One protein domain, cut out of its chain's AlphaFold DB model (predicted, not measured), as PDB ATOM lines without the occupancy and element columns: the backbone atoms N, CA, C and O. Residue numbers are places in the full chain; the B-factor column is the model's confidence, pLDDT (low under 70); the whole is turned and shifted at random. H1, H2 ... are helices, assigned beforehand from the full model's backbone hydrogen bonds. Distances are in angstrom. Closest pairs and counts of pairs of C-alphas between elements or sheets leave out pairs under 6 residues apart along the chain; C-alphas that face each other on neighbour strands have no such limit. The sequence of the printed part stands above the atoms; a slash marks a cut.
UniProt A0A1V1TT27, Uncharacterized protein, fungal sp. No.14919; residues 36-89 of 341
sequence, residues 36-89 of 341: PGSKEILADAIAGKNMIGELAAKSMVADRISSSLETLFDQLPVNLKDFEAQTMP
ATOM      1  N   PRO A  36     178.213 185.208 212.302       86.44
ATOM      2  CA  PRO A  36     177.562 184.237 211.434       86.44
ATOM      3  C   PRO A  36     178.630 183.499 210.611       86.44
ATOM      4  O   PRO A  36     179.515 184.129 210.041       86.44
ATOM      5  N   GLY A  37     178.550 182.168 210.559       88.06
ATOM      6  CA  GLY A  37     179.524 181.305 209.873       88.06
ATOM      7  C   GLY A  37     180.457 180.533 210.812       88.06
ATOM      8  O   GLY A  37     180.866 179.427 210.473       88.06
ATOM      9  N   SER A  38     180.692 181.007 212.042       91.62
ATOM     10  CA  SER A  38     181.543 180.297 213.017       91.62
ATOM     11  C   SER A  38     181.014 178.899 213.363       91.62
ATOM     12  O   SER A  38     181.778 177.985 213.645       91.62
ATOM     13  N   LYS A  39     179.697 178.693 213.267       89.19
ATOM     14  CA  LYS A  39     179.068 177.376 213.465       89.19
ATOM     15  C   LYS A  39     179.391 176.380 212.350       89.19
ATOM     16  O   LYS A  39     179.510 175.194 212.624       89.19
ATOM     17  N   GLU A  40     179.502 176.853 211.110       93.12
ATOM     18  CA  GLU A  40     179.865 176.007 209.965       93.12
ATOM     19  C   GLU A  40     181.332 175.585 210.089       93.12
ATOM     20  O   GLU A  40     181.647 174.409 209.973       93.12
ATOM     21  N   ILE A  41     182.189 176.520 210.501       95.25
ATOM     22  CA  ILE A  41     183.608 176.262 210.775       95.25
ATOM     23  C   ILE A  41     183.792 175.282 211.946       95.25
ATOM     24  O   ILE A  41     184.659 174.412 211.896       95.25
ATOM     25  N   LEU A  42     182.953 175.365 212.986       93.94
ATOM     26  CA  LEU A  42     182.958 174.376 214.069       93.94
ATOM     27  C   LEU A  42     182.551 172.985 213.570       93.94
ATOM     28  O   LEU A  42     183.141 171.991 213.986       93.94
ATOM     29  N   ALA A  43     181.560 172.904 212.680       94.50
ATOM     30  CA  ALA A  43     181.163 171.637 212.077       94.50
ATOM     31  C   ALA A  43     182.303 171.028 211.242       94.50
ATOM     32  O   ALA A  43     182.523 169.821 211.322       94.50
ATOM     33  N   ASP A  44     183.068 171.854 210.522       96.12
ATOM     34  CA  ASP A  44     184.258 171.412 209.785       96.12
ATOM     35  C   ASP A  44     185.352 170.895 210.733       96.12
ATOM     36  O   ASP A  44     185.927 169.831 210.501       96.12
ATOM     37  N   ALA A  45     185.586 171.578 211.860       96.56
ATOM     38  CA  ALA A  45     186.525 171.115 212.883       96.56
ATOM     39  C   ALA A  45     186.102 169.763 213.497       96.56
ATOM     40  O   ALA A  45     186.939 168.879 213.702       96.56
ATOM     41  N   ILE A  46     184.801 169.569 213.749       95.69
ATOM     42  CA  ILE A  46     184.242 168.293 214.229       95.69
ATOM     43  C   ILE A  46     184.393 167.199 213.164       95.69
ATOM     44  O   ILE A  46     184.745 166.063 213.489       95.69
ATOM     45  N   ALA A  47     184.165 167.518 211.888       97.00
ATOM     46  CA  ALA A  47     184.371 166.574 210.794       97.00
ATOM     47  C   ALA A  47     185.838 166.114 210.716       97.00
ATOM     48  O   ALA A  47     186.087 164.912 210.606       97.00
ATOM     49  N   GLY A  48     186.795 167.037 210.867       96.38
ATOM     50  CA  GLY A  48     188.226 166.724 210.954       96.38
ATOM     51  C   GLY A  48     188.569 165.823 212.148       96.38
ATOM     52  O   GLY A  48     189.233 164.798 211.976       96.38
ATOM     53  N   LYS A  49     188.043 166.128 213.347       96.38
ATOM     54  CA  LYS A  49     188.173 165.265 214.545       96.38
ATOM     55  C   LYS A  49     187.698 163.840 214.249       96.38
ATOM     56  O   LYS A  49     188.419 162.881 214.520       96.38
ATOM     57  N   ASN A  50     186.508 163.699 213.666       96.81
ATOM     58  CA  ASN A  50     185.925 162.394 213.356       96.81
ATOM     59  C   ASN A  50     186.747 161.630 212.307       96.81
ATOM     60  O   ASN A  50     186.979 160.435 212.475       96.81
ATOM     61  N   MET A  51     187.253 162.314 211.272       96.25
ATOM     62  CA  MET A  51     188.144 161.714 210.270       96.25
ATOM     63  C   MET A  51     189.407 161.129 210.917       96.25
ATOM     64  O   MET A  51     189.802 160.004 210.605       96.25
ATOM     65  N   ILE A  52     190.038 161.866 211.835       95.62
ATOM     66  CA  ILE A  52     191.210 161.373 212.570       95.62
ATOM     67  C   ILE A  52     190.829 160.187 213.470       95.62
ATOM     68  O   ILE A  52     191.570 159.203 213.515       95.62
ATOM     69  N   GLY A  53     189.654 160.221 214.104       95.56
ATOM     70  CA  GLY A  53     189.121 159.099 214.883       95.56
ATOM     71  C   GLY A  53     188.954 157.813 214.060       95.56
ATOM     72  O   GLY A  53     189.324 156.729 214.508       95.56
ATOM     73  N   GLU A  54     188.495 157.906 212.810       94.38
ATOM     74  CA  GLU A  54     188.403 156.743 211.909       94.38
ATOM     75  C   GLU A  54     189.779 156.173 211.507       94.38
ATOM     76  O   GLU A  54     189.916 154.977 211.196       94.38
ATOM     77  N   LEU A  55     190.814 157.018 211.512       92.25
ATOM     78  CA  LEU A  55     192.198 156.644 211.216       92.25
ATOM     79  C   LEU A  55     192.936 156.072 212.435       92.25
ATOM     80  O   LEU A  55     193.880 155.299 212.246       92.25
ATOM     81  N   ALA A  56     192.494 156.375 213.660       93.44
ATOM     82  CA  ALA A  56     193.094 155.899 214.911       93.44
ATOM     83  C   ALA A  56     193.236 154.370 214.958       93.44
ATOM     84  O   ALA A  56     194.301 153.845 215.276       93.44
ATOM     85  N   ALA A  57     192.218 153.639 214.490       90.56
ATOM     86  CA  ALA A  57     192.244 152.174 214.424       90.56
ATOM     87  C   ALA A  57     193.363 151.600 213.526       90.56
ATOM     88  O   ALA A  57     193.662 150.408 213.590       90.56
ATOM     89  N   LYS A  58     193.956 152.423 212.650       89.38
ATOM     90  CA  LYS A  58     194.977 152.024 211.667       89.38
ATOM     91  C   LYS A  58     196.344 152.667 211.918       89.38
ATOM     92  O   LYS A  58     197.316 152.258 211.286       89.38
ATOM     93  N   SER A  59     196.435 153.662 212.801       89.12
ATOM     94  CA  SER A  59     197.657 154.427 213.053       89.12
ATOM     95  C   SER A  59     197.756 154.846 214.514       89.12
ATOM     96  O   SER A  59     196.944 155.623 215.003       89.12
ATOM     97  N   MET A  60     198.829 154.414 215.180       89.69
ATOM     98  CA  MET A  60     199.133 154.808 216.560       89.69
ATOM     99  C   MET A  60     199.325 156.328 216.714       89.69
ATOM    100  O   MET A  60     199.034 156.888 217.767       89.69
ATOM    101  N   VAL A  61     199.812 157.014 215.673       91.88
ATOM    102  CA  VAL A  61     199.928 158.483 215.686       91.88
ATOM    103  C   VAL A  61     198.541 159.119 215.643       91.88
ATOM    104  O   VAL A  61     198.266 160.020 216.427       91.88
ATOM    105  N   ALA A  62     197.655 158.619 214.774       94.06
ATOM    106  CA  ALA A  62     196.283 159.114 214.689       94.06
ATOM    107  C   ALA A  62     195.506 158.851 215.987       94.06
ATOM    108  O   ALA A  62     194.753 159.712 216.412       94.06
ATOM    109  N   ASP A  63     195.746 157.718 216.650       94.75
ATOM    110  CA  ASP A  63     195.153 157.384 217.950       94.75
ATOM    111  C   ASP A  63     195.516 158.405 219.038       94.75
ATOM    112  O   ASP A  63     194.645 158.972 219.700       94.75
ATOM    113  N   ARG A  64     196.804 158.760 219.143       94.44
ATOM    114  CA  ARG A  64     197.265 159.806 220.071       94.44
ATOM    115  C   ARG A  64     196.676 161.178 219.749       94.44
ATOM    116  O   ARG A  64     196.263 161.893 220.659       94.44
ATOM    117  N   ILE A  65     196.639 161.544 218.467       95.06
ATOM    118  CA  ILE A  65     196.046 162.811 218.023       95.06
ATOM    119  C   ILE A  65     194.544 162.830 218.340       95.06
ATOM    120  O   ILE A  65     194.052 163.825 218.863       95.06
ATOM    121  N   SER A  66     193.832 161.728 218.093       96.19
ATOM    122  CA  SER A  66     192.402 161.587 218.378       96.19
ATOM    123  C   SER A  66     192.103 161.773 219.864       96.19
ATOM    124  O   SER A  66     191.225 162.559 220.200       96.19
ATOM    125  N   SER A  67     192.858 161.122 220.754       95.88
ATOM    126  CA  SER A  67     192.687 161.270 222.210       95.88
ATOM    127  C   SER A  67     192.952 162.705 222.693       95.88
ATOM    128  O   SER A  67     192.223 163.238 223.534       95.88
ATOM    129  N   SER A  68     193.960 163.369 222.117       95.69
ATOM    130  CA  SER A  68     194.244 164.782 222.398       95.69
ATOM    131  C   SER A  68     193.101 165.697 221.938       95.69
ATOM    132  O   SER A  68     192.648 166.559 222.692       95.69
ATOM    133  N   LEU A  69     192.575 165.472 220.727       95.56
ATOM    134  CA  LEU A  69     191.426 166.214 220.208       95.56
ATOM    135  C   LEU A  69     190.161 165.955 221.027       95.56
ATOM    136  O   LEU A  69     189.432 166.894 221.312       95.56
ATOM    137  N   GLU A  70     189.896 164.723 221.447       95.06
ATOM    138  CA  GLU A  70     188.758 164.404 222.313       95.06
ATOM    139  C   GLU A  70     188.796 165.230 223.603       95.06
ATOM    140  O   GLU A  70     187.840 165.941 223.900       95.06
ATOM    141  N   THR A  71     189.957 165.275 224.262       93.88
ATOM    142  CA  THR A  71     190.171 166.104 225.458       93.88
ATOM    143  C   THR A  71     189.963 167.597 225.170       93.88
ATOM    144  O   THR A  71     189.380 168.313 225.980       93.88
ATOM    145  N   LEU A  72     190.423 168.093 224.018       92.75
ATOM    146  CA  LEU A  72     190.260 169.496 223.625       92.75
ATOM    147  C   LEU A  72     188.787 169.864 223.412       92.75
ATOM    148  O   LEU A  72     188.338 170.901 223.902       92.75
ATOM    149  N   PHE A  73     188.031 169.014 222.715       92.69
ATOM    150  CA  PHE A  73     186.605 169.232 222.473       92.69
ATOM    151  C   PHE A  73     185.776 169.086 223.760       92.69
ATOM    152  O   PHE A  73     184.870 169.888 223.996       92.69
ATOM    153  N   ASP A  74     186.147 168.165 224.651       90.62
ATOM    154  CA  ASP A  74     185.525 168.009 225.972       90.62
ATOM    155  C   ASP A  74     185.696 169.244 226.859       90.62
ATOM    156  O   ASP A  74     184.852 169.515 227.715       90.62
ATOM    157  N   GLN A  75     186.752 170.029 226.654       87.50
ATOM    158  CA  GLN A  75     187.010 171.256 227.409       87.50
ATOM    159  C   GLN A  75     186.427 172.513 226.755       87.50
ATOM    160  O   GLN A  75     186.595 173.615 227.283       87.50
ATOM    161  N   LEU A  76     185.700 172.386 225.638       86.31
ATOM    162  CA  LEU A  76     185.088 173.550 225.007       86.31
ATOM    163  C   LEU A  76     184.038 174.202 225.926       86.31
ATOM    164  O   LEU A  76     183.301 173.499 226.637       86.31
ATOM    165  N   PRO A  77     183.933 175.548 225.904       79.94
ATOM    166  CA  PRO A  77     182.887 176.278 226.607       79.94
ATOM    167  C   PRO A  77     181.507 175.705 226.284       79.94
ATOM    168  O   PRO A  77     181.232 175.333 225.144       79.94
ATOM    169  N   VAL A  78     180.614 175.663 227.276       62.62
ATOM    170  CA  VAL A  78     179.294 175.010 227.163       62.62
ATOM    171  C   VAL A  78     178.473 175.550 225.983       62.62
ATOM    172  O   VAL A  78     177.827 174.771 225.290       62.62
ATOM    173  N   ASN A  79     178.607 176.843 225.665       58.25
ATOM    174  CA  ASN A  79     177.950 177.472 224.512       58.25
ATOM    175  C   ASN A  79     178.348 176.855 223.159       58.25
ATOM    176  O   ASN A  79     177.635 177.049 222.178       58.25
ATOM    177  N   LEU A  80     179.471 176.128 223.091       65.12
ATOM    178  CA  LEU A  80     179.914 175.405 221.900       65.12
ATOM    179  C   LEU A  80     179.537 173.917 221.904       65.12
ATOM    180  O   LEU A  80     179.372 173.332 220.834       65.12
ATOM    181  N   LYS A  81     179.341 173.311 223.080       60.59
ATOM    182  CA  LYS A  81     178.923 171.902 223.223       60.59
ATOM    183  C   LYS A  81     177.500 171.662 222.729       60.59
ATOM    184  O   LYS A  81     177.217 170.621 222.137       60.59
ATOM    185  N   ASP A  82     176.630 172.658 222.873       60.16
ATOM    186  CA  ASP A  82     175.284 172.619 222.297       60.16
ATOM    187  C   ASP A  82     175.307 172.481 220.760       60.16
ATOM    188  O   ASP A  82     174.350 171.971 220.173       60.16
ATOM    189  N   PHE A  83     176.402 172.878 220.091       57.50
ATOM    190  CA  PHE A  83     176.570 172.678 218.649       57.50
ATOM    191  C   PHE A  83     177.000 171.257 218.284       57.50
ATOM    192  O   PHE A  83     176.519 170.745 217.274       57.50
ATOM    193  N   GLU A  84     177.827 170.588 219.096       53.91
ATOM    194  CA  GLU A  84     178.173 169.174 218.876       53.91
ATOM    195  C   GLU A  84     176.899 168.313 218.880       53.91
ATOM    196  O   GLU A  84     176.674 167.529 217.957       53.91
ATOM    197  N   ALA A  85     175.981 168.581 219.814       54.28
ATOM    198  CA  ALA A  85     174.677 167.918 219.886       54.28
ATOM    199  C   ALA A  85     173.724 168.246 218.711       54.28
ATOM    200  O   ALA A  85     172.758 167.517 218.483       54.28
ATOM    201  N   GLN A  86     173.969 169.325 217.956       52.00
ATOM    202  CA  GLN A  86     173.116 169.768 216.842       52.00
ATOM    203  C   GLN A  86     173.619 169.368 215.448       52.00
ATOM    204  O   GLN A  86     172.891 169.555 214.470       52.00
ATOM    205  N   THR A  87     174.814 168.786 215.316       52.25
ATOM    206  CA  THR A  87     175.379 168.430 213.998       52.25
ATOM    207  C   THR A  87     174.786 167.165 213.355       52.25
ATOM    208  O   THR A  87     175.202 166.780 212.265       52.25
ATOM    209  N   MET A  88     173.718 166.574 213.908       41.41
ATOM    210  CA  MET A  88     172.908 165.542 213.235       41.41
ATOM    211  C   MET A  88     171.404 165.730 213.527       41.41
ATOM    212  O   MET A  88     171.053 165.786 214.702       41.41
ATOM    213  N   PRO A  89     170.453 165.750 212.556       42.50
ATOM    214  CA  PRO A  89     170.523 165.813 211.092       42.50
ATOM    215  C   PRO A  89     169.869 167.093 210.506       42.50
ATOM    216  O   PRO A  89     168.766 167.492 210.888       42.50
TER     217      PRO A  89
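This is residues 36 to 89 of the 341 residues of an uncharacterized protein of fungal sp. No.14919 (UniProt A0A1V1TT27). A long helix, H1, and a second one, H2, folding back from its end make a narrow V, a helical hairpin, with short H3 crossing the V's open end. The all-helix printed part has 54 residues with three named helices, in the order H1, H2, H3, and no named strand. It is only just compact, close to loose, with a radius of gyration of the C-alphas of 11.9 A, and elongated, spanning 36 by 21 by 17 A.

H1, residues 38 to 56, touches H2, residues 60 to 74, with its residues 49 to 56 alone. Their closest C-alphas, of Ala 56 and Asp 63, are 4.0 A apart. They run opposite ways at a shallow tilt of 34 degrees, only just short of steep. H3, residues 78 to 84, only just touches H1, with 3 pairs of C-alphas within 8 A; the closest are Lys 39 and Phe 83, 7.4 A. H2 and H3 are only just apart, at 8.1 A. Every O i to N i+4 pair is within hydrogen-bond range in H1 and H2; in H3 1 of 3 is, beside 3 of 4 O i to N i+3 pairs.

H1 is 27.1 A long from C-alpha 38 at (181.543, 180.297, 213.017), H2 21.2 A and H3 10.2 A, ending at C-alpha 84 (178.173, 169.174, 218.876).

The printed part has no cut, and both links are tight. Residues 74 to 79 stand free. Residues 78 to 89 have pLDDT under 70.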